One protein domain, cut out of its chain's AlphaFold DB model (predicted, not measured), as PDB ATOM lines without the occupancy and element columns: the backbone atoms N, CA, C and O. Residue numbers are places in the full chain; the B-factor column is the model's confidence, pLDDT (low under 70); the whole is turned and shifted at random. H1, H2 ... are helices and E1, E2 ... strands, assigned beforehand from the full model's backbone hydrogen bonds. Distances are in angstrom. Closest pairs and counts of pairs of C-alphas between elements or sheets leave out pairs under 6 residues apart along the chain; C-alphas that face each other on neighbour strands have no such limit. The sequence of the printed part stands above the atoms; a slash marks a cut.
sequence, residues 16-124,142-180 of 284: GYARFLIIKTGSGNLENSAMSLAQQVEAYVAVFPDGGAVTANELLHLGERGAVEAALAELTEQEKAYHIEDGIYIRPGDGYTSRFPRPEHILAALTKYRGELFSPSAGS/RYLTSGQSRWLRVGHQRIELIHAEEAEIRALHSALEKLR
ATOM      1  N   GLY A  16     -30.628 -13.571  57.544       34.66
ATOM      2  CA  GLY A  16     -30.155 -13.035  58.818       34.66
ATOM      3  C   GLY A  16     -28.640 -13.127  59.036       34.66
ATOM      4  O   GLY A  16     -28.055 -12.197  59.598       34.66
ATOM      5  N   TYR A  17     -27.975 -14.185  58.563       37.09
ATOM      6  CA  TYR A  17     -26.553 -14.384  58.851       37.09
ATOM      7  C   TYR A  17     -25.639 -13.414  58.135       37.09
ATOM      8  O   TYR A  17     -24.754 -12.806  58.739       37.09
ATOM      9  N   ALA A  18     -25.822 -13.254  56.838       34.41
ATOM     10  CA  ALA A  18     -24.856 -12.454  56.135       34.41
ATOM     11  C   ALA A  18     -25.173 -10.943  56.289       34.41
ATOM     12  O   ALA A  18     -24.272 -10.114  56.201       34.41
ATOM     13  N   ARG A  19     -26.372 -10.612  56.815       31.77
ATOM     14  CA  ARG A  19     -26.681  -9.341  57.501       31.77
ATOM     15  C   ARG A  19     -25.905  -9.155  58.818       31.77
ATOM     16  O   ARG A  19     -25.462  -8.042  59.091       31.77
ATOM     17  N   PHE A  20     -25.702 -10.208  59.619       33.88
ATOM     18  CA  PHE A  20     -24.869 -10.189  60.838       33.88
ATOM     19  C   PHE A  20     -23.381  -9.947  60.528       33.88
ATOM     20  O   PHE A  20     -22.744  -9.142  61.211       33.88
ATOM     21  N   LEU A  21     -22.836 -10.570  59.473       31.42
ATOM     22  CA  LEU A  21     -21.443 -10.364  59.042       31.42
ATOM     23  C   LEU A  21     -21.127  -8.886  58.757       31.42
ATOM     24  O   LEU A  21     -20.105  -8.376  59.209       31.42
ATOM     25  N   ILE A  22     -22.034  -8.170  58.091       34.00
ATOM     26  CA  ILE A  22     -21.855  -6.751  57.731       34.00
ATOM     27  C   ILE A  22     -22.011  -5.831  58.945       34.00
ATOM     28  O   ILE A  22     -21.364  -4.791  59.047       34.00
ATOM     29  N   ILE A  23     -22.857  -6.206  59.907       32.31
ATOM     30  CA  ILE A  23     -23.035  -5.431  61.141       32.31
ATOM     31  C   ILE A  23     -21.818  -5.597  62.067       32.31
ATOM     32  O   ILE A  23     -21.388  -4.627  62.692       32.31
ATOM     33  N   LYS A  24     -21.188  -6.782  62.113       32.69
ATOM     34  CA  LYS A  24     -19.939  -7.022  62.865       32.69
ATOM     35  C   LYS A  24     -18.716  -6.348  62.239       32.69
ATOM     36  O   LYS A  24     -17.882  -5.857  62.999       32.69
ATOM     37  N   THR A  25     -18.630  -6.214  60.912       34.44
ATOM     38  CA  THR A  25     -17.610  -5.342  60.294       34.44
ATOM     39  C   THR A  25     -17.840  -3.850  60.614       34.44
ATOM     40  O   THR A  25     -16.935  -3.030  60.474       34.44
ATOM     41  N   GLY A  26     -19.014  -3.491  61.148       35.16
ATOM     42  CA  GLY A  26     -19.333  -2.174  61.711       35.16
ATOM     43  C   GLY A  26     -18.887  -1.926  63.163       35.16
ATOM     44  O   GLY A  26     -19.024  -0.804  63.642       35.16
ATOM     45  N   SER A  27     -18.333  -2.912  63.884       31.69
ATOM     46  CA  SER A  27     -17.785  -2.736  65.249       31.69
ATOM     47  C   SER A  27     -16.305  -3.121  65.310       31.69
ATOM     48  O   SER A  27     -15.890  -4.015  66.040       31.69
ATOM     49  N   GLY A  28     -15.507  -2.433  64.498       30.50
ATOM     50  CA  GLY A  28     -14.058  -2.592  64.402       30.50
ATOM     51  C   GLY A  28     -13.536  -1.707  63.279       30.50
ATOM     52  O   GLY A  28     -13.325  -2.163  62.164       30.50
ATOM     53  N   ASN A  29     -13.411  -0.414  63.569       34.34
ATOM     54  CA  ASN A  29     -13.255   0.703  62.631       34.34
ATOM     55  C   ASN A  29     -11.892   0.754  61.885       34.34
ATOM     56  O   ASN A  29     -11.321   1.831  61.740       34.34
ATOM     57  N   LEU A  30     -11.336  -0.389  61.456       36.97
ATOM     58  CA  LEU A  30     -10.032  -0.471  60.776       36.97
ATOM     59  C   LEU A  30      -9.956  -1.445  59.574       36.97
ATOM     60  O   LEU A  30      -9.045  -1.278  58.771       36.97
ATOM     61  N   GLU A  31     -10.891  -2.391  59.370       38.44
ATOM     62  CA  GLU A  31     -10.827  -3.341  58.224       38.44
ATOM     63  C   GLU A  31     -11.813  -3.043  57.072       38.44
ATOM     64  O   GLU A  31     -11.557  -3.409  55.925       38.44
ATOM     65  N   ASN A  32     -12.907  -2.313  57.321       39.19
ATOM     66  CA  ASN A  32     -13.976  -2.100  56.329       39.19
ATOM     67  C   ASN A  32     -13.677  -1.036  55.258       39.19
ATOM     68  O   ASN A  32     -14.360  -0.975  54.240       39.19
ATOM     69  N   SER A  33     -12.645  -0.212  55.441       45.25
ATOM     70  CA  SER A  33     -12.251   0.792  54.442       45.25
ATOM     71  C   SER A  33     -11.494   0.193  53.243       45.25
ATOM     72  O   SER A  33     -11.112   0.941  52.345       45.25
ATOM     73  N   ALA A  34     -11.253  -1.127  53.227       57.72
ATOM     74  CA  ALA A  34     -10.422  -1.803  52.227       57.72
ATOM     75  C   ALA A  34     -11.164  -2.804  51.313       57.72
ATOM     76  O   ALA A  34     -10.651  -3.093  50.234       57.72
ATOM     77  N   MET A  35     -12.337  -3.330  51.699       67.12
ATOM     78  CA  MET A  35     -13.068  -4.318  50.885       67.12
ATOM     79  C   MET A  35     -14.058  -3.668  49.912       67.12
ATOM     80  O   MET A  35     -14.904  -2.868  50.313       67.12
ATOM     81  N   SER A  36     -13.998  -4.064  48.638       86.06
ATOM     82  CA  SER A  36     -14.982  -3.671  47.627       86.06
ATOM     83  C   SER A  36     -16.353  -4.302  47.904       86.06
ATOM     84  O   SER A  36     -16.459  -5.331  48.573       86.06
ATOM     85  N   LEU A  37     -17.421  -3.723  47.345       83.31
ATOM     86  CA  LEU A  37     -18.767  -4.300  47.452       83.31
ATOM     87  C   LEU A  37     -18.826  -5.733  46.896       83.31
ATOM     88  O   LEU A  37     -19.488  -6.584  47.482       83.31
ATOM     89  N   ALA A  38     -18.092  -6.026  45.818       84.88
ATOM     90  CA  ALA A  38     -17.996  -7.375  45.262       84.88
ATOM     91  C   ALA A  38     -17.379  -8.371  46.252       84.88
ATOM     92  O   ALA A  38     -17.907  -9.465  46.418       84.88
ATOM     93  N   GLN A  39     -16.336  -7.974  46.989       81.44
ATOM     94  CA  GLN A  39     -15.747  -8.812  48.039       81.44
ATOM     95  C   GLN A  39     -16.712  -9.035  49.210       81.44
ATOM     96  O   GLN A  39     -16.753 -10.127  49.772       81.44
ATOM     97  N   GLN A  40     -17.521  -8.030  49.559       76.75
ATOM     98  CA  GLN A  40     -18.549  -8.174  50.592       76.75
ATOM     99  C   GLN A  40     -19.671  -9.125  50.147       76.75
ATOM    100  O   GLN A  40     -20.095  -9.976  50.926       76.75
ATOM    101  N   VAL A  41     -20.122  -9.024  48.891       83.31
ATOM    102  CA  VAL A  41     -21.112  -9.943  48.303       83.31
ATOM    103  C   VAL A  41     -20.544 -11.359  48.180       83.31
ATOM    104  O   VAL A  41     -21.237 -12.318  48.500       83.31
ATOM    105  N   GLU A  42     -19.282 -11.516  47.780       83.81
ATOM    106  CA  GLU A  42     -18.609 -12.819  47.743       83.81
ATOM    107  C   GLU A  42     -18.553 -13.450  49.126       83.81
ATOM    108  O   GLU A  42     -18.979 -14.589  49.278       83.81
ATOM    109  N   ALA A  43     -18.107 -12.709  50.143       74.25
ATOM    110  CA  ALA A  43     -18.100 -13.197  51.517       74.25
ATOM    111  C   ALA A  43     -19.514 -13.573  51.993       74.25
ATOM    112  O   ALA A  43     -19.679 -14.584  52.669       74.25
ATOM    113  N   TYR A  44     -20.537 -12.805  51.597       75.44
ATOM    114  CA  TYR A  44     -21.940 -13.102  51.892       75.44
ATOM    115  C   TYR A  44     -22.409 -14.405  51.229       75.44
ATOM    116  O   TYR A  44     -23.118 -15.186  51.850       75.44
ATOM    117  N   VAL A  45     -22.048 -14.654  49.970       77.62
ATOM    118  CA  VAL A  45     -22.462 -15.855  49.221       77.62
ATOM    119  C   VAL A  45     -21.643 -17.085  49.638       77.62
ATOM    120  O   VAL A  45     -22.181 -18.187  49.722       77.62
ATOM    121  N   ALA A  46     -20.363 -16.904  49.974       76.06
ATOM    122  CA  ALA A  46     -19.403 -17.952  50.336       76.06
ATOM    123  C   ALA A  46     -19.666 -18.633  51.690       76.06
ATOM    124  O   ALA A  46     -18.907 -19.501  52.123       76.06
ATOM    125  N   VAL A  47     -20.766 -18.306  52.348       68.88
ATOM    126  CA  VAL A  47     -21.235 -18.976  53.568       68.88
ATOM    127  C   VAL A  47     -22.489 -19.814  53.343       68.88
ATOM    128  O   VAL A  47     -22.901 -20.575  54.217       68.88
ATOM    129  N   PHE A  48     -23.106 -19.693  52.168       72.00
ATOM    130  CA  PHE A  48     -24.266 -20.494  51.810       72.00
ATOM    131  C   PHE A  48     -23.805 -21.939  51.588       72.00
ATOM    132  O   PHE A  48     -22.701 -22.131  51.081       72.00
ATOM    133  N   PRO A  49     -24.596 -22.963  51.941       71.44
ATOM    134  CA  PRO A  49     -24.244 -24.337  51.619       71.44
ATOM    135  C   PRO A  49     -24.123 -24.512  50.106       71.44
ATOM    136  O   PRO A  49     -24.584 -23.673  49.329       71.44
ATOM    137  N   ASP A  50     -23.528 -25.623  49.688       73.88
ATOM    138  CA  ASP A  50     -23.447 -26.003  48.281       73.88
ATOM    139  C   ASP A  50     -24.810 -25.871  47.591       73.88
ATOM    140  O   ASP A  50     -25.789 -26.495  47.998       73.88
ATOM    141  N   GLY A  51     -24.875 -25.062  46.529       77.50
ATOM    142  CA  GLY A  51     -26.126 -24.805  45.815       77.50
ATOM    143  C   GLY A  51     -27.095 -23.842  46.498       77.50
ATOM    144  O   GLY A  51     -28.224 -23.701  46.033       77.50
ATOM    145  N   GLY A  52     -26.691 -23.170  47.576       82.00
ATOM    146  CA  GLY A  52     -27.475 -22.096  48.167       82.00
ATOM    147  C   GLY A  52     -27.638 -20.935  47.185       82.00
ATOM    148  O   GLY A  52     -26.709 -20.582  46.458       82.00
ATOM    149  N   ALA A  53     -28.833 -20.348  47.155       86.31
ATOM    150  CA  ALA A  53     -29.203 -19.304  46.206       86.31
ATOM    151  C   ALA A  53     -29.674 -18.027  46.908       86.31
ATOM    152  O   ALA A  53     -30.181 -18.092  48.026       86.31
ATOM    153  N   VAL A  54     -29.494 -16.888  46.237       86.94
ATOM    154  CA  VAL A  54     -29.796 -15.538  46.723       86.94
ATOM    155  C   VAL A  54     -30.279 -14.637  45.586       86.94
ATOM    156  O   VAL A  54     -29.945 -14.840  44.419       86.94
ATOM    157  N   THR A  55     -31.024 -13.597  45.928       88.50
ATOM    158  CA  THR A  55     -31.474 -12.522  45.041       88.50
ATOM    159  C   THR A  55     -30.869 -11.183  45.459       88.50
ATOM    160  O   THR A  55     -30.534 -10.962  46.624       88.50
ATOM    161  N   ALA A  56     -30.791 -10.226  44.532       84.81
ATOM    162  CA  ALA A  56     -30.312  -8.877  44.855       84.81
ATOM    163  C   ALA A  56     -31.146  -8.190  45.958       84.81
ATOM    164  O   ALA A  56     -30.602  -7.431  46.760       84.81
ATOM    165  N   ASN A  57     -32.451  -8.485  46.039       79.38
ATOM    166  CA  ASN A  57     -33.341  -7.943  47.070       79.38
ATOM    167  C   ASN A  57     -32.912  -8.349  48.488       79.38
ATOM    168  O   ASN A  57     -32.979  -7.542  49.414       79.38
ATOM    169  N   GLU A  58     -32.435  -9.582  48.652       75.81
ATOM    170  CA  GLU A  58     -31.941 -10.092  49.934       75.81
ATOM    171  C   GLU A  58     -30.627  -9.408  50.349       75.81
ATOM    172  O   GLU A  58     -30.314  -9.322  51.535       75.81
ATOM    173  N   LEU A  59     -29.900  -8.827  49.389       76.69
ATOM    174  CA  LEU A  59     -28.602  -8.179  49.576       76.69
ATOM    175  C   LEU A  59     -28.660  -6.644  49.657       76.69
ATOM    176  O   LEU A  59     -27.624  -6.014  49.834       76.69
ATOM    177  N   LEU A  60     -29.836  -6.006  49.612       77.56
ATOM    178  CA  LEU A  60     -29.964  -4.529  49.644       77.56
ATOM    179  C   LEU A  60     -29.447  -3.864  50.930       77.56
ATOM    180  O   LEU A  60     -29.415  -2.643  51.057       77.56
ATOM    181  N   HIS A  61     -29.084  -4.659  51.927       65.25
ATOM    182  CA  HIS A  61     -28.451  -4.183  53.144       65.25
ATOM    183  C   HIS A  61     -26.923  -4.012  53.002       65.25
ATOM    184  O   HIS A  61     -26.336  -3.358  53.858       65.25
ATOM    185  N   LEU A  62     -26.309  -4.567  51.947       70.12
ATOM    186  CA  LEU A  62     -24.905  -4.359  51.562       70.12
ATOM    187  C   LEU A  62     -24.695  -3.065  50.768       70.12
ATOM    188  O   LEU A  62     -23.622  -2.473  50.806       70.12
ATOM    189  N   GLY A  63     -25.712  -2.626  50.031       76.75
ATOM    190  CA  GLY A  63     -25.628  -1.452  49.176       76.75
ATOM    191  C   GLY A  63     -26.892  -1.249  48.353       76.75
ATOM    192  O   GLY A  63     -27.864  -1.997  48.468       76.75
ATOM    193  N   GLU A  64     -26.879  -0.225  47.501       83.56
ATOM    194  CA  GLU A  64     -27.994   0.016  46.588       83.56
ATOM    195  C   GLU A  64     -28.128  -1.096  45.546       83.56
ATOM    196  O   GLU A  64     -27.141  -1.692  45.110       83.56
ATOM    197  N   ARG A  65     -29.366  -1.329  45.098       88.06
ATOM    198  CA  ARG A  65     -29.723  -2.440  44.208       88.06
ATOM    199  C   ARG A  65     -28.812  -2.568  42.988       88.06
ATOM    200  O   ARG A  65     -28.307  -3.652  42.736       88.06
ATOM    201  N   GLY A  66     -28.564  -1.472  42.268       89.44
ATOM    202  CA  GLY A  66     -27.720  -1.504  41.068       89.44
ATOM    203  C   GLY A  66     -26.256  -1.852  41.361       89.44
ATOM    204  O   GLY A  66     -25.614  -2.530  40.566       89.44
ATOM    205  N   ALA A  67     -25.734  -1.443  42.521       89.31
ATOM    206  CA  ALA A  67     -24.373  -1.774  42.938       89.31
ATOM    207  C   ALA A  67     -24.263  -3.249  43.361       89.31
ATOM    208  O   ALA A  67     -23.291  -3.921  43.024       89.31
ATOM    209  N   VAL A  68     -25.285  -3.766  44.047       88.44
ATOM    210  CA  VAL A  68     -25.407  -5.186  44.406       88.44
ATOM    211  C   VAL A  68     -25.523  -6.067  43.158       88.44
ATOM    212  O   VAL A  68     -24.834  -7.078  43.059       88.44
ATOM    213  N   GLU A  69     -26.354  -5.687  42.186       92.69
ATOM    214  CA  GLU A  69     -26.499  -6.416  40.919       92.69
ATOM    215  C   GLU A  69     -25.189  -6.414  40.114       92.69
ATOM    216  O   GLU A  69     -24.805  -7.451  39.575       92.69
ATOM    217  N   ALA A  70     -24.456  -5.294  40.097       93.62
ATOM    218  CA  ALA A  70     -23.133  -5.220  39.477       93.62
ATOM    219  C   ALA A  70     -22.113  -6.142  40.169       93.62
ATOM    220  O   ALA A  70     -21.378  -6.857  39.493       93.62
ATOM    221  N   ALA A  71     -22.110  -6.184  41.504       94.00
ATOM    222  CA  ALA A  71     -21.266  -7.100  42.268       94.00
ATOM    223  C   ALA A  71     -21.605  -8.577  41.985       94.00
ATOM    224  O   ALA A  71     -20.713  -9.386  41.751       94.00
ATOM    225  N   LEU A  72     -22.889  -8.943  41.943       93.50
ATOM    226  CA  LEU A  72     -23.321 -10.305  41.600       93.50
ATOM    227  C   LEU A  72     -22.964 -10.691  40.153       93.50
ATOM    228  O   LEU A  72     -22.610 -11.843  39.884       93.50
ATOM    229  N   ALA A  73     -23.032  -9.738  39.220       92.38
ATOM    230  CA  ALA A  73     -22.575  -9.930  37.848       92.38
ATOM    231  C   ALA A  73     -21.058 -10.174  37.793       92.38
ATOM    232  O   ALA A  73     -20.628 -11.133  37.156       92.38
ATOM    233  N   GLU A  74     -20.265  -9.395  38.533       94.19
ATOM    234  CA  GLU A  74     -18.818  -9.600  38.664       94.19
ATOM    235  C   GLU A  74     -18.488 -10.999  39.222       94.19
ATOM    236  O   GLU A  74     -17.638 -11.706  38.681       94.19
ATOM    237  N   LEU A  75     -19.201 -11.457  40.257       91.44
ATOM    238  CA  LEU A  75     -19.044 -12.820  40.784       91.44
ATOM    239  C   LEU A  75     -19.395 -13.895  39.747       91.44
ATOM    240  O   LEU A  75     -18.789 -14.967  39.749       91.44
ATOM    241  N   THR A  76     -20.364 -13.611  38.874       92.12
ATOM    242  CA  THR A  76     -20.757 -14.512  37.784       92.12
ATOM    243  C   THR A  76     -19.665 -14.622  36.726       92.12
ATOM    244  O   THR A  76     -19.369 -15.721  36.261       92.12
ATOM    245  N   GLU A  77     -19.016 -13.510  36.381       90.19
ATOM    246  CA  GLU A  77     -17.855 -13.501  35.482       90.19
ATOM    247  C   GLU A  77     -16.662 -14.272  36.064       90.19
ATOM    248  O   GLU A  77     -15.910 -14.907  35.325       90.19
ATOM    249  N   GLN A  78     -16.510 -14.251  37.390       89.19
ATOM    250  CA  GLN A  78     -15.447 -14.949  38.117       89.19
ATOM    251  C   GLN A  78     -15.783 -16.411  38.465       89.19
ATOM    252  O   GLN A  78     -14.999 -17.048  39.166       89.19
ATOM    253  N   GLU A  79     -16.929 -16.946  38.017       88.50
ATOM    254  CA  GLU A  79     -17.412 -18.304  38.346       88.50
ATOM    255  C   GLU A  79     -17.566 -18.574  39.858       88.50
ATOM    256  O   GLU A  79     -17.564 -19.718  40.313       88.50
ATOM    257  N   LYS A  80     -17.714 -17.515  40.657       87.12
ATOM    258  CA  LYS A  80     -17.928 -17.585  42.114       87.12
ATOM    259  C   LYS A  80     -19.405 -17.683  42.484       87.12
ATOM    260  O   LYS A  80     -19.751 -18.129  43.572       87.12
ATOM    261  N   ALA A  81     -20.271 -17.275  41.567       90.88
ATOM    262  CA  ALA A  81     -21.707 -17.489  41.595       90.88
ATOM    263  C   ALA A  81     -22.189 -17.720  40.159       90.88
ATOM    264  O   ALA A  81     -21.471 -17.432  39.205       90.88
ATOM    265  N   TYR A  82     -23.409 -18.212  39.988       92.25
ATOM    266  CA  TYR A  82     -24.032 -18.310  38.673       92.25
ATOM    267  C   TYR A  82     -25.412 -17.680  38.693       92.25
ATOM    268  O   TYR A  82     -26.221 -17.971  39.570       92.25
ATOM    269  N   HIS A  83     -25.699 -16.842  37.704       93.44
ATOM    270  CA  HIS A  83     -27.062 -16.392  37.447       93.44
ATOM    271  C   HIS A  83     -27.906 -17.548  36.891       93.44
ATOM    272  O   HIS A  83     -27.434 -18.308  36.040       93.44
ATOM    273  N   ILE A  84     -29.133 -17.685  37.396       92.06
ATOM    274  CA  ILE A  84     -30.131 -18.646  36.914       92.06
ATOM    275  C   ILE A  84     -31.136 -17.913  36.012       92.06
ATOM    276  O   ILE A  84     -30.988 -17.910  34.795       92.06
ATOM    277  N   GLU A  85     -32.149 -17.284  36.614       89.94
ATOM    278  CA  GLU A  85     -33.227 -16.505  35.987       89.94
ATOM    279  C   GLU A  85     -33.742 -15.476  37.007       89.94
ATOM    280  O   GLU A  85     -33.497 -15.622  38.202       89.94
ATOM    281  N   ASP A  86     -34.438 -14.428  36.552       85.88
ATOM    282  CA  ASP A  86     -35.159 -13.459  37.403       85.88
ATOM    283  C   ASP A  86     -34.343 -12.858  38.571       85.88
ATOM    284  O   ASP A  86     -34.871 -12.507  39.623       85.88
ATOM    285  N   GLY A  87     -33.028 -12.714  38.378       88.38
ATOM    286  CA  GLY A  87     -32.120 -12.153  39.387       88.38
ATOM    287  C   GLY A  87     -31.791 -13.110  40.537       88.38
ATOM    288  O   GLY A  87     -31.329 -12.657  41.583       88.38
ATOM    289  N   ILE A  88     -32.025 -14.411  40.348       91.25
ATOM    290  CA  ILE A  88     -31.599 -15.480  41.248       91.25
ATOM    291  C   ILE A  88     -30.162 -15.866  40.889       91.25
ATOM    292  O   ILE A  88     -29.855 -16.186  39.738       91.25
ATOM    293  N   TYR A  89     -29.295 -15.864  41.893       92.75
ATOM    294  CA  TYR A  89     -27.901 -16.275  41.806       92.75
ATOM    295  C   TYR A  89     -27.673 -17.472  42.718       92.75
ATOM    296  O   TYR A  89     -28.214 -17.522  43.819       92.75
ATOM    297  N   ILE A  90     -26.873 -18.432  42.274       89.69
ATOM    298  CA  ILE A  90     -26.586 -19.660  43.011       89.69
ATOM    299  C   ILE A  90     -25.090 -19.815  43.247       89.69
ATOM    300  O   ILE A  90     -24.273 -19.581  42.351       89.69
ATOM    301  N   ARG A  91     -24.733 -20.224  44.462       88.75
ATOM    302  CA  ARG A  91     -23.370 -20.587  44.827       88.75
ATOM    303  C   ARG A  91     -23.025 -21.958  44.218       88.75
ATOM    304  O   ARG A  91     -23.795 -22.908  44.400       88.75
ATOM    305  N   PRO A  92     -21.886 -22.110  43.518       84.44
ATOM    306  CA  PRO A  92     -21.367 -23.433  43.172       84.44
ATOM    307  C   PRO A  92     -20.981 -24.216  44.442       84.44
ATOM    308  O   PRO A  92     -20.811 -23.633  45.509       84.44
ATOM    309  N   GLY A  93     -20.876 -25.544  44.355       74.38
ATOM    310  CA  GLY A  93     -20.525 -26.356  45.530       74.38
ATOM    311  C   GLY A  93     -19.016 -26.470  45.767       74.38
ATOM    312  O   GLY A  93     -18.219 -26.329  44.837       74.38
ATOM    313  N   ASP A  94     -18.621 -26.803  46.991       61.03
ATOM    314  CA  ASP A  94     -17.222 -26.941  47.388       61.03
ATOM    315  C   ASP A  94     -16.677 -28.331  46.996       61.03
ATOM    316  O   ASP A  94     -16.808 -29.328  47.705       61.03
ATOM    317  N   GLY A  95     -16.044 -28.441  45.821       53.38
ATOM    318  CA  GLY A  95     -15.461 -29.711  45.372       53.38
ATOM    319  C   GLY A  95     -14.781 -29.684  44.002       53.38
ATOM    320  O   GLY A  95     -15.099 -28.879  43.131       53.38
ATOM    321  N   TYR A  96     -13.856 -30.626  43.777       40.75
ATOM    322  CA  TYR A  96     -13.052 -30.734  42.544       40.75
ATOM    323  C   TYR A  96     -13.905 -30.953  41.274       40.75
ATOM    324  O   TYR A  96     -13.524 -30.527  40.186       40.75
ATOM    325  N   THR A  97     -15.078 -31.581  41.422       45.53
ATOM    326  CA  THR A  97     -16.105 -31.780  40.377       45.53
ATOM    327  C   THR A  97     -17.243 -30.750  40.440       45.53
ATOM    328  O   THR A  97     -18.172 -30.818  39.641       45.53
ATOM    329  N   SER A  98     -17.182 -29.810  41.388       55.31
ATOM    330  CA  SER A  98     -18.312 -29.019  41.891       55.31
ATOM    331  C   SER A  98     -18.251 -27.530  41.523       55.31
ATOM    332  O   SER A  98     -18.990 -26.721  42.076       55.31
ATOM    333  N   ARG A  99     -17.424 -27.162  40.533       65.38
ATOM    334  CA  ARG A  99     -17.360 -25.780  40.013       65.38
ATOM    335  C   ARG A  99     -18.686 -25.284  39.432       65.38
ATOM    336  O   ARG A  99     -18.833 -24.091  39.238       65.38
ATOM    337  N   PHE A 100     -19.645 -26.175  39.176       74.56
ATOM    338  CA  PHE A 100     -20.978 -25.828  38.701       74.56
ATOM    339  C   PHE A 100     -22.048 -26.257  39.709       74.56
ATOM    340  O   PHE A 100     -21.921 -27.324  40.320       74.56
ATOM    341  N   PRO A 101     -23.123 -25.467  39.867       81.75
ATOM    342  CA  PRO A 101     -24.289 -25.885  40.627       81.75
ATOM    343  C   PRO A 101     -24.922 -27.117  39.972       81.75
ATOM    344  O   PRO A 101     -25.001 -27.225  38.748       81.75
ATOM    345  N   ARG A 102     -25.368 -28.067  40.794       82.25
ATOM    346  CA  ARG A 102     -26.077 -29.247  40.296       82.25
ATOM    347  C   ARG A 102     -27.496 -28.866  39.854       82.25
ATOM    348  O   ARG A 102     -28.075 -27.969  40.480       82.25
ATOM    349  N   PRO A 103     -28.087 -29.551  38.855       81.75
ATOM    350  CA  PRO A 103     -29.457 -29.286  38.417       81.75
ATOM    351  C   PRO A 103     -30.452 -29.257  39.575       81.75
ATOM    352  O   PRO A 103     -31.285 -28.361  39.642       81.75
ATOM    353  N   GLU A 104     -30.326 -30.163  40.542       79.31
ATOM    354  CA  GLU A 104     -31.250 -30.257  41.671       79.31
ATOM    355  C   GLU A 104     -31.247 -28.981  42.526       79.31
ATOM    356  O   GLU A 104     -32.305 -28.528  42.958       79.31
ATOM    357  N   HIS A 105     -30.081 -28.355  42.717       84.50
ATOM    358  CA  HIS A 105     -29.974 -27.098  43.459       84.50
ATOM    359  C   HIS A 105     -30.551 -25.915  42.670       84.50
ATOM    360  O   HIS A 105     -31.212 -25.050  43.242       84.50
ATOM    361  N   ILE A 106     -30.358 -25.898  41.347       87.38
ATOM    362  CA  ILE A 106     -30.930 -24.876  40.458       87.38
ATOM    363  C   ILE A 106     -32.465 -24.935  40.496       87.38
ATOM    364  O   ILE A 106     -33.128 -23.917  40.694       87.38
ATOM    365  N   LEU A 107     -33.037 -26.132  40.341       86.19
ATOM    366  CA  LEU A 107     -34.488 -26.340  40.360       86.19
ATOM    367  C   LEU A 107     -35.086 -26.033  41.737       86.19
ATOM    368  O   LEU A 107     -36.162 -25.440  41.830       86.19
ATOM    369  N   ALA A 108     -34.375 -26.371  42.814       80.12
ATOM    370  CA  ALA A 108     -34.788 -26.007  44.162       80.12
ATOM    371  C   ALA A 108     -34.799 -24.485  44.381       80.12
ATOM    372  O   ALA A 108     -35.738 -23.963  44.982       80.12
ATOM    373  N   ALA A 109     -33.817 -23.753  43.844       83.50
ATOM    374  CA  ALA A 109     -33.807 -22.292  43.890       83.50
ATOM    375  C   ALA A 109     -35.004 -21.689  43.133       83.50
ATOM    376  O   ALA A 109     -35.681 -20.805  43.655       83.50
ATOM    377  N   LEU A 110     -35.324 -22.202  41.940       85.75
ATOM    378  CA  LEU A 110     -36.505 -21.770  41.179       85.75
ATOM    379  C   LEU A 110     -37.818 -22.096  41.907       85.75
ATOM    380  O   LEU A 110     -38.739 -21.282  41.899       85.75
ATOM    381  N   THR A 111     -37.881 -23.234  42.601       84.12
ATOM    382  CA  THR A 111     -39.025 -23.581  43.458       84.12
ATOM    383  C   THR A 111     -39.181 -22.565  44.587       84.12
ATOM    384  O   THR A 111     -40.260 -22.004  44.758       84.12
ATOM    385  N   LYS A 112     -38.097 -22.272  45.317       81.00
ATOM    386  CA  LYS A 112     -38.095 -21.327  46.443       81.00
ATOM    387  C   LYS A 112     -38.502 -19.915  46.018       81.00
ATOM    388  O   LYS A 112     -39.341 -19.298  46.663       81.00
ATOM    389  N   TYR A 113     -37.894 -19.394  44.955       82.62
ATOM    390  CA  TYR A 113     -38.021 -17.979  44.596       82.62
ATOM    391  C   TYR A 113     -39.144 -17.682  43.594       82.62
ATOM    392  O   TYR A 113     -39.583 -16.537  43.513       82.62
ATOM    393  N   ARG A 114     -39.624 -18.680  42.838       85.19
ATOM    394  CA  ARG A 114     -40.691 -18.501  41.833       85.19
ATOM    395  C   ARG A 114     -41.934 -19.356  42.074       85.19
ATOM    396  O   ARG A 114     -42.921 -19.168  41.369       85.19
ATOM    397  N   GLY A 115     -41.897 -20.304  43.011       82.19
ATOM    398  CA  GLY A 115     -42.983 -21.273  43.207       82.19
ATOM    399  C   GLY A 115     -43.149 -22.256  42.042       82.19
ATOM    400  O   GLY A 115     -44.191 -22.896  41.915       82.19
ATOM    401  N   GLU A 116     -42.151 -22.361  41.160       86.56
ATOM    402  CA  GLU A 116     -42.180 -23.262  40.009       86.56
ATOM    403  C   GLU A 116     -41.841 -24.689  40.452       86.56
ATOM    404  O   GLU A 116     -40.874 -24.897  41.178       86.56
ATOM    405  N   LEU A 117     -42.639 -25.676  40.042       85.69
ATOM    406  CA  LEU A 117     -42.469 -27.069  40.458       85.69
ATOM    407  C   LEU A 117     -41.841 -27.893  39.351       85.69
ATOM    408  O   LEU A 117     -42.182 -27.712  38.184       85.69
ATOM    409  N   PHE A 118     -40.998 -28.850  39.735       84.94
ATOM    410  CA  PHE A 118     -40.242 -29.662  38.792       84.94
ATOM    411  C   PHE A 118     -40.363 -31.157  39.080       84.94
ATOM    412  O   PHE A 118     -40.458 -31.580  40.232       84.94
ATOM    413  N   SER A 119     -40.315 -31.958  38.018       80.62
ATOM    414  CA  SER A 119     -40.257 -33.420  38.084       80.62
ATOM    415  C   SER A 119     -39.220 -33.952  37.088       80.62
ATOM    416  O   SER A 119     -39.091 -33.396  35.995       80.62
ATOM    417  N   PRO A 120     -38.468 -35.016  37.410       74.44
ATOM    418  CA  PRO A 120     -37.577 -35.656  36.447       74.44
ATOM    419  C   PRO A 120     -38.364 -36.223  35.241       74.44
ATOM    420  O   PRO A 120     -39.370 -36.910  35.420       74.44
ATOM    421  N   SER A 121     -37.918 -35.959  34.007       65.75
ATOM    422  CA  SER A 121     -38.521 -36.525  32.783       65.75
ATOM    423  C   SER A 121     -38.078 -37.978  32.562       65.75
ATOM    424  O   SER A 121     -36.971 -38.362  32.930       65.75
ATOM    425  N   ALA A 122     -38.864 -38.800  31.854       50.28
ATOM    426  CA  ALA A 122     -38.367 -40.086  31.349       50.28
ATOM    427  C   ALA A 122     -37.078 -39.861  30.525       50.28
ATOM    428  O   ALA A 122     -37.084 -39.128  29.537       50.28
ATOM    429  N   GLY A 123     -35.957 -40.438  30.973       49.72
ATOM    430  CA  GLY A 123     -34.621 -40.189  30.413       49.72
ATOM    431  C   GLY A 123     -33.733 -39.232  31.219       49.72
ATOM    432  O   GLY A 123     -32.543 -39.153  30.919       49.72
ATOM    433  N   SER A 124     -34.241 -38.576  32.271       52.97
ATOM    434  CA  SER A 124     -33.415 -37.905  33.282       52.97
ATOM    435  C   SER A 124     -32.775 -38.973  34.171       52.97
ATOM    436  O   SER A 124     -33.213 -39.295  35.279       52.97
ATOM    437  N   ARG A 142     -33.150 -33.075  31.288       84.75
ATOM    438  CA  ARG A 142     -34.543 -32.710  30.987       84.75
ATOM    439  C   ARG A 142     -35.431 -32.855  32.208       84.75
ATOM    440  O   ARG A 142     -35.448 -33.921  32.828       84.75
ATOM    441  N   TYR A 143     -36.224 -31.829  32.487       84.81
ATOM    442  CA  TYR A 143     -37.184 -31.807  33.585       84.81
ATOM    443  C   TYR A 143     -38.538 -31.307  33.108       84.81
ATOM    444  O   TYR A 143     -38.641 -30.429  32.253       84.81
ATOM    445  N   LEU A 144     -39.585 -31.871  33.694       85.56
ATOM    446  CA  LEU A 144     -40.932 -31.352  33.573       85.56
ATOM    447  C   LEU A 144     -41.102 -30.180  34.540       85.56
ATOM    448  O   LEU A 144     -40.563 -30.228  35.645       85.56
ATOM    449  N   THR A 145     -41.832 -29.145  34.130       90.06
ATOM    450  CA  THR A 145     -42.076 -27.941  34.935       90.06
ATOM    451  C   THR A 145     -43.556 -27.546  34.966       90.06
ATOM    452  O   THR A 145     -44.262 -27.711  33.972       90.06
ATOM    453  N   SER A 146     -44.035 -26.976  36.076       86.25
ATOM    454  CA  SER A 146     -45.330 -26.275  36.116       86.25
ATOM    455  C   SER A 146     -45.323 -24.929  35.376       86.25
ATOM    456  O   SER A 146     -46.385 -24.397  35.057       86.25
ATOM    457  N   GLY A 147     -44.138 -24.380  35.091       91.12
ATOM    458  CA  GLY A 147     -43.929 -23.151  34.327       91.12
ATOM    459  C   GLY A 147     -43.854 -23.375  32.813       91.12
ATOM    460  O   GLY A 147     -44.207 -24.429  32.296       91.12
ATOM    461  N   GLN A 148     -43.389 -22.369  32.069       93.69
ATOM    462  CA  GLN A 148     -43.277 -22.448  30.606       93.69
ATOM    463  C   GLN A 148     -42.099 -23.324  30.152       93.69
ATOM    464  O   GLN A 148     -41.021 -23.274  30.754       93.69
ATOM    465  N   SER A 149     -42.281 -24.039  29.032       94.25
ATOM    466  CA  SER A 149     -41.199 -24.761  28.352       94.25
ATOM    467  C   SER A 149     -40.097 -23.802  27.913       94.25
ATOM    468  O   SER A 149     -40.368 -22.840  27.190       94.25
ATOM    469  N   ARG A 150     -38.853 -24.066  28.317       94.50
ATOM    470  CA  ARG A 150     -37.696 -23.226  27.984       94.50
ATOM    471  C   ARG A 150     -36.373 -23.940  28.225       94.50
ATOM    472  O   ARG A 150     -36.299 -24.923  28.954       94.50
ATOM    473  N   TRP A 151     -35.314 -23.399  27.636       91.69
ATOM    474  CA  TRP A 151     -33.946 -23.785  27.963       91.69
ATOM    475  C   TRP A 151     -33.415 -22.902  29.083       91.69
ATOM    476  O   TRP A 151     -33.368 -21.684  28.931       91.69
ATOM    477  N   LEU A 152     -32.963 -23.529  30.163       90.31
ATOM    478  CA  LEU A 152     -32.264 -22.867  31.250       90.31
ATOM    479  C   LEU A 152     -30.753 -23.028  31.056       90.31
ATOM    480  O   LEU A 152     -30.261 -24.137  30.816       90.31
ATOM    481  N   ARG A 153     -30.010 -21.921  31.151       88.81
ATOM    482  CA  ARG A 153     -28.549 -21.912  31.014       88.81
ATOM    483  C   ARG A 153     -27.908 -21.372  32.280       88.81
ATOM    484  O   ARG A 153     -28.031 -20.190  32.566       88.81
ATOM    485  N   VAL A 154     -27.164 -22.227  32.972       87.38
ATOM    486  CA  VAL A 154     -26.425 -21.864  34.186       87.38
ATOM    487  C   VAL A 154     -24.955 -22.182  33.945       87.38
ATOM    488  O   VAL A 154     -24.561 -23.344  33.823       87.38
ATOM    489  N   GLY A 155     -24.146 -21.138  33.747       84.12
ATOM    490  CA  GLY A 155     -22.780 -21.279  33.241       84.12
ATOM    491  C   GLY A 155     -22.751 -21.975  31.873       84.12
ATOM    492  O   GLY A 155     -23.296 -21.468  30.882       84.12
ATOM    493  N   HIS A 156     -22.126 -23.153  31.828       78.88
ATOM    494  CA  HIS A 156     -22.070 -24.019  30.644       78.88
ATOM    495  C   HIS A 156     -23.129 -25.133  30.640       78.88
ATOM    496  O   HIS A 156     -23.283 -25.822  29.629       78.88
ATOM    497  N   GLN A 157     -23.865 -25.318  31.738       81.31
ATOM    498  CA  GLN A 157     -24.913 -26.326  31.828       81.31
ATOM    499  C   GLN A 157     -26.161 -25.863  31.074       81.31
ATOM    500  O   GLN A 157     -26.550 -24.695  31.132       81.31
ATOM    501  N   ARG A 158     -26.787 -26.799  30.353       86.44
ATOM    502  CA  ARG A 158     -28.068 -26.597  29.673       86.44
ATOM    503  C   ARG A 158     -29.075 -27.595  30.215       86.44
ATOM    504  O   ARG A 158     -28.833 -28.798  30.137       86.44
ATOM    505  N   ILE A 159     -30.181 -27.072  30.723       87.62
ATOM    506  CA  ILE A 159     -31.300 -27.847  31.245       87.62
ATOM    507  C   ILE A 159     -32.514 -27.535  30.372       87.62
ATOM    508  O   ILE A 159     -32.840 -26.368  30.148       87.62
ATOM    509  N   GLU A 160     -33.163 -28.565  29.848       90.06
ATOM    510  CA  GLU A 160     -34.416 -28.414  29.113       90.06
ATOM    511  C   GLU A 160     -35.582 -28.535  30.094       90.06
ATOM    512  O   GLU A 160     -35.764 -29.573  30.735       90.06
ATOM    513  N   LEU A 161     -36.369 -27.471  30.210       90.75
ATOM    514  CA  LEU A 161     -37.615 -27.465  30.958       90.75
ATOM    515  C   LEU A 161     -38.765 -27.642  29.973       90.75
ATOM    516  O   LEU A 161     -38.909 -26.863  29.030       90.75
ATOM    517  N   ILE A 162     -39.583 -28.661  30.195       92.00
ATOM    518  CA  ILE A 162     -40.742 -28.982  29.364       92.00
ATOM    519  C   ILE A 162     -41.984 -28.794  30.227       92.00
ATOM    520  O   ILE A 162     -42.079 -29.373  31.305       92.00
ATOM    521  N   HIS A 163     -42.932 -27.979  29.776       93.19
ATOM    522  CA  HIS A 163     -44.192 -27.792  30.482       93.19
ATOM    523  C   HIS A 163     -44.882 -29.143  30.698       93.19
ATOM    524  O   HIS A 163     -45.093 -29.903  29.750       93.19
ATOM    525  N   ALA A 164     -45.180 -29.444  31.956       88.31
ATOM    526  CA  ALA A 164     -45.848 -30.665  32.355       88.31
ATOM    527  C   ALA A 164     -47.330 -30.605  31.972       88.31
ATOM    528  O   ALA A 164     -47.951 -29.544  31.980       88.31
ATOM    529  N   GLU A 165     -47.921 -31.760  31.685       93.81
ATOM    530  CA  GLU A 165     -49.363 -31.852  31.475       93.81
ATOM    531  C   GLU A 165     -50.123 -31.453  32.752       93.81
ATOM    532  O   GLU A 165     -49.689 -31.728  33.876       93.81
ATOM    533  N   GLU A 166     -51.319 -30.884  32.598       92.38
ATOM    534  CA  GLU A 166     -52.108 -30.326  33.706       92.38
ATOM    535  C   GLU A 166     -52.340 -31.328  34.861       92.38
ATOM    536  O   GLU A 166     -52.413 -30.969  36.038       92.38
ATOM    537  N   ALA A 167     -52.476 -32.618  34.536       91.00
ATOM    538  CA  ALA A 167     -52.656 -33.680  35.524       91.00
ATOM    539  C   ALA A 167     -51.409 -33.906  36.392       91.00
ATOM    540  O   ALA A 167     -51.540 -34.178  37.586       91.00
ATOM    541  N   GLU A 168     -50.222 -33.766  35.810       84.56
ATOM    542  CA  GLU A 168     -48.952 -33.912  36.511       84.56
ATOM    543  C   GLU A 168     -48.651 -32.686  37.371       84.56
ATOM    544  O   GLU A 168     -48.279 -32.844  38.533       84.56
ATOM    545  N   ILE A 169     -48.945 -31.478  36.879       84.12
ATOM    546  CA  ILE A 169     -48.864 -30.247  37.686       84.12
ATOM    547  C   ILE A 169     -49.739 -30.370  38.939       84.12
ATOM    548  O   ILE A 169     -49.287 -30.105  40.054       84.12
ATOM    549  N   ARG A 170     -50.988 -30.838  38.789       87.38
ATOM    550  CA  ARG A 170     -51.872 -31.094  39.939       87.38
ATOM    551  C   ARG A 170     -51.294 -32.132  40.901       87.38
ATOM    552  O   ARG A 170     -51.440 -31.979  42.114       87.38
ATOM    553  N   ALA A 171     -50.658 -33.180  40.383       78.12
ATOM    554  CA  ALA A 171     -50.018 -34.196  41.212       78.12
ATOM    555  C   ALA A 171     -48.827 -33.624  41.995       78.12
ATOM    556  O   ALA A 171     -48.710 -33.914  43.185       78.12
ATOM    557  N   LEU A 172     -48.003 -32.773  41.374       75.88
ATOM    558  CA  LEU A 172     -46.890 -32.079  42.028       75.88
ATOM    559  C   LEU A 172     -47.377 -31.134  43.129       75.88
ATOM    560  O   LEU A 172     -46.885 -31.225  44.250       75.88
ATOM    561  N   HIS A 173     -48.396 -30.308  42.865       77.56
ATOM    562  CA  HIS A 173     -49.006 -29.465  43.901       77.56
ATOM    563  C   HIS A 173     -49.563 -30.303  45.060       77.56
ATOM    564  O   HIS A 173     -49.321 -29.991  46.222       77.56
ATOM    565  N   SER A 174     -50.262 -31.406  44.768       76.12
ATOM    566  CA  SER A 174     -50.783 -32.298  45.812       76.12
ATOM    567  C   SER A 174     -49.674 -32.991  46.607       76.12
ATOM    568  O   SER A 174     -49.827 -33.201  47.810       76.12
ATOM    569  N   ALA A 175     -48.571 -33.373  45.959       72.50
ATOM    570  CA  ALA A 175     -47.415 -33.955  46.627       72.50
ATOM    571  C   ALA A 175     -46.723 -32.930  47.531       72.50
ATOM    572  O   ALA A 175     -46.435 -33.257  48.679       72.50
ATOM    573  N   LEU A 176     -46.526 -31.697  47.053       70.88
ATOM    574  CA  LEU A 176     -45.964 -30.607  47.845       70.88
ATOM    575  C   LEU A 176     -46.835 -30.315  49.067       70.88
ATOM    576  O   LEU A 176     -46.316 -30.299  50.174       70.88
ATOM    577  N   GLU A 177     -48.154 -30.198  48.890       70.75
ATOM    578  CA  GLU A 177     -49.098 -29.950  49.987       70.75
ATOM    579  C   GLU A 177     -49.017 -31.021  51.083       70.75
ATOM    580  O   GLU A 177     -49.046 -30.713  52.267       70.75
ATOM    581  N   LYS A 178     -48.841 -32.294  50.707       69.56
ATOM    582  CA  LYS A 178     -48.658 -33.398  51.667       69.56
ATOM    583  C   LYS A 178     -47.304 -33.375  52.379       69.56
ATOM    584  O   LYS A 178     -47.170 -34.008  53.423       69.56
ATOM    585  N   LEU A 179     -46.303 -32.726  51.788       69.81
ATOM    586  CA  LEU A 179     -44.961 -32.565  52.350       69.81
ATOM    587  C   LEU A 179     -44.810 -31.271  53.156       69.81
ATOM    588  O   LEU A 179     -43.767 -31.095  53.796       69.81
ATOM    589  N   ARG A 180     -45.805 -30.371  53.123       67.75
ATOM    590  CA  ARG A 180     -45.772 -29.122  53.886       67.75
ATOM    591  C   ARG A 180     -45.661 -29.444  55.373       67.75
ATOM    592  O   ARG A 180     -46.488 -30.203  55.892       67.75
TER     593      ARG A 180
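This is residues 16 to 124 and 142 to 180 of the 284 residues of the protein "Polbeta domain-containing protein" of Parvibaculum sp (UniProt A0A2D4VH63). The domain is an elongated body of two lobes with a small two-strand pair, E1 and E2, between them. One lobe is a strongly twisted four-strand sheet with H5 packed on one face and H6 at the far end; the other gathers H1, H2, H3 and H4, and beyond it residues 24 to 31 stick out. H5 also meets the E1 and E2 pair, while H4 comes near that pair from the other lobe. The printed part has 148 residues, with six named helices and six named strands that follow along the chain as H1 H2 E1 H3 H4 E2 H5 E3 E4 E5 E6 H6; the large sheet is mixed, in the order E3 E4 E6 E5, and the class is mixed, helices and strands. It is only just compact, close to loose, with a radius of gyration of the C-alphas of 17.5 A and spans of 59 by 31 by 28 A.

The large sheet holds E3, residues 118 to 120, E4, residues 142 to 145, E5, residues 150 to 154, 12.9 A long, and E6, residues 157 to 163, 19.4 A. H5 is residues 103 to 114, 15.9 A, and H6 residues 166 to 179, 20.1 A, ending at C-alpha 179 (-44.961, -32.565, 52.350). The small pair is E1, residues 53 to 55, and E2, residues 88 to 90. H1, residues 16 to 24, begins at C-alpha 16 (-30.155, -13.035, 58.818); H2 is residues 37 to 45, H3 residues 56 to 59, and H4 residues 65 to 77, 18.4 A.

E3 and E4 are antiparallel, with N 119 and O 144 2.9 A apart. E4 and E6 are parallel, with N 145 and O 162 at 2.8 A. E5 and E6 form a hairpin, with N 152 and O 159 at 2.8 A. H5 is on one face of this sheet, two layers, a helix layer and a strand layer; the closest C-alphas of H5 and E3, Leu 107 and Phe 118, are 6.8 A apart. H6 only grazes the sheet, with residues 168 to 172. E1 and E2 are antiparallel, with N 54 and O 89 at 2.8 A; the closest C-alphas of E2 and H5, Ile 90 and Ile 106, are 7.3 A apart. H4 touches H2, C-alphas of Ala 38 and Ala 71 closest at 4.4 A, about perpendicular, only just, at 72 degrees. H4 also touches H3, C-alphas of Ala 56 and Glu 69 closest at 6.0 A. H1 and H2, a helical hairpin, only just touch, with 3 pairs of C-alphas within 8 A, Ala 18 and Tyr 44 closest at 5.2 A. Every O i to N i+4 pair is within hydrogen-bond range in H2, H4, H5 and H6, and 4 of 5 in H1; H3 is too short for such a pair.

The C-alphas farthest apart, of Leu 30 and Ala 167, are 59.6 A apart. Residues 125 to 141 are not printed, and C-alphas 124 and 142 are 5.8 A apart across this cut. The links H1 to H2 and E2 to H5 are long. Mean pLDDT of the printed part is 75.8; residues under 70 include 16 to 35 and 94 to 99.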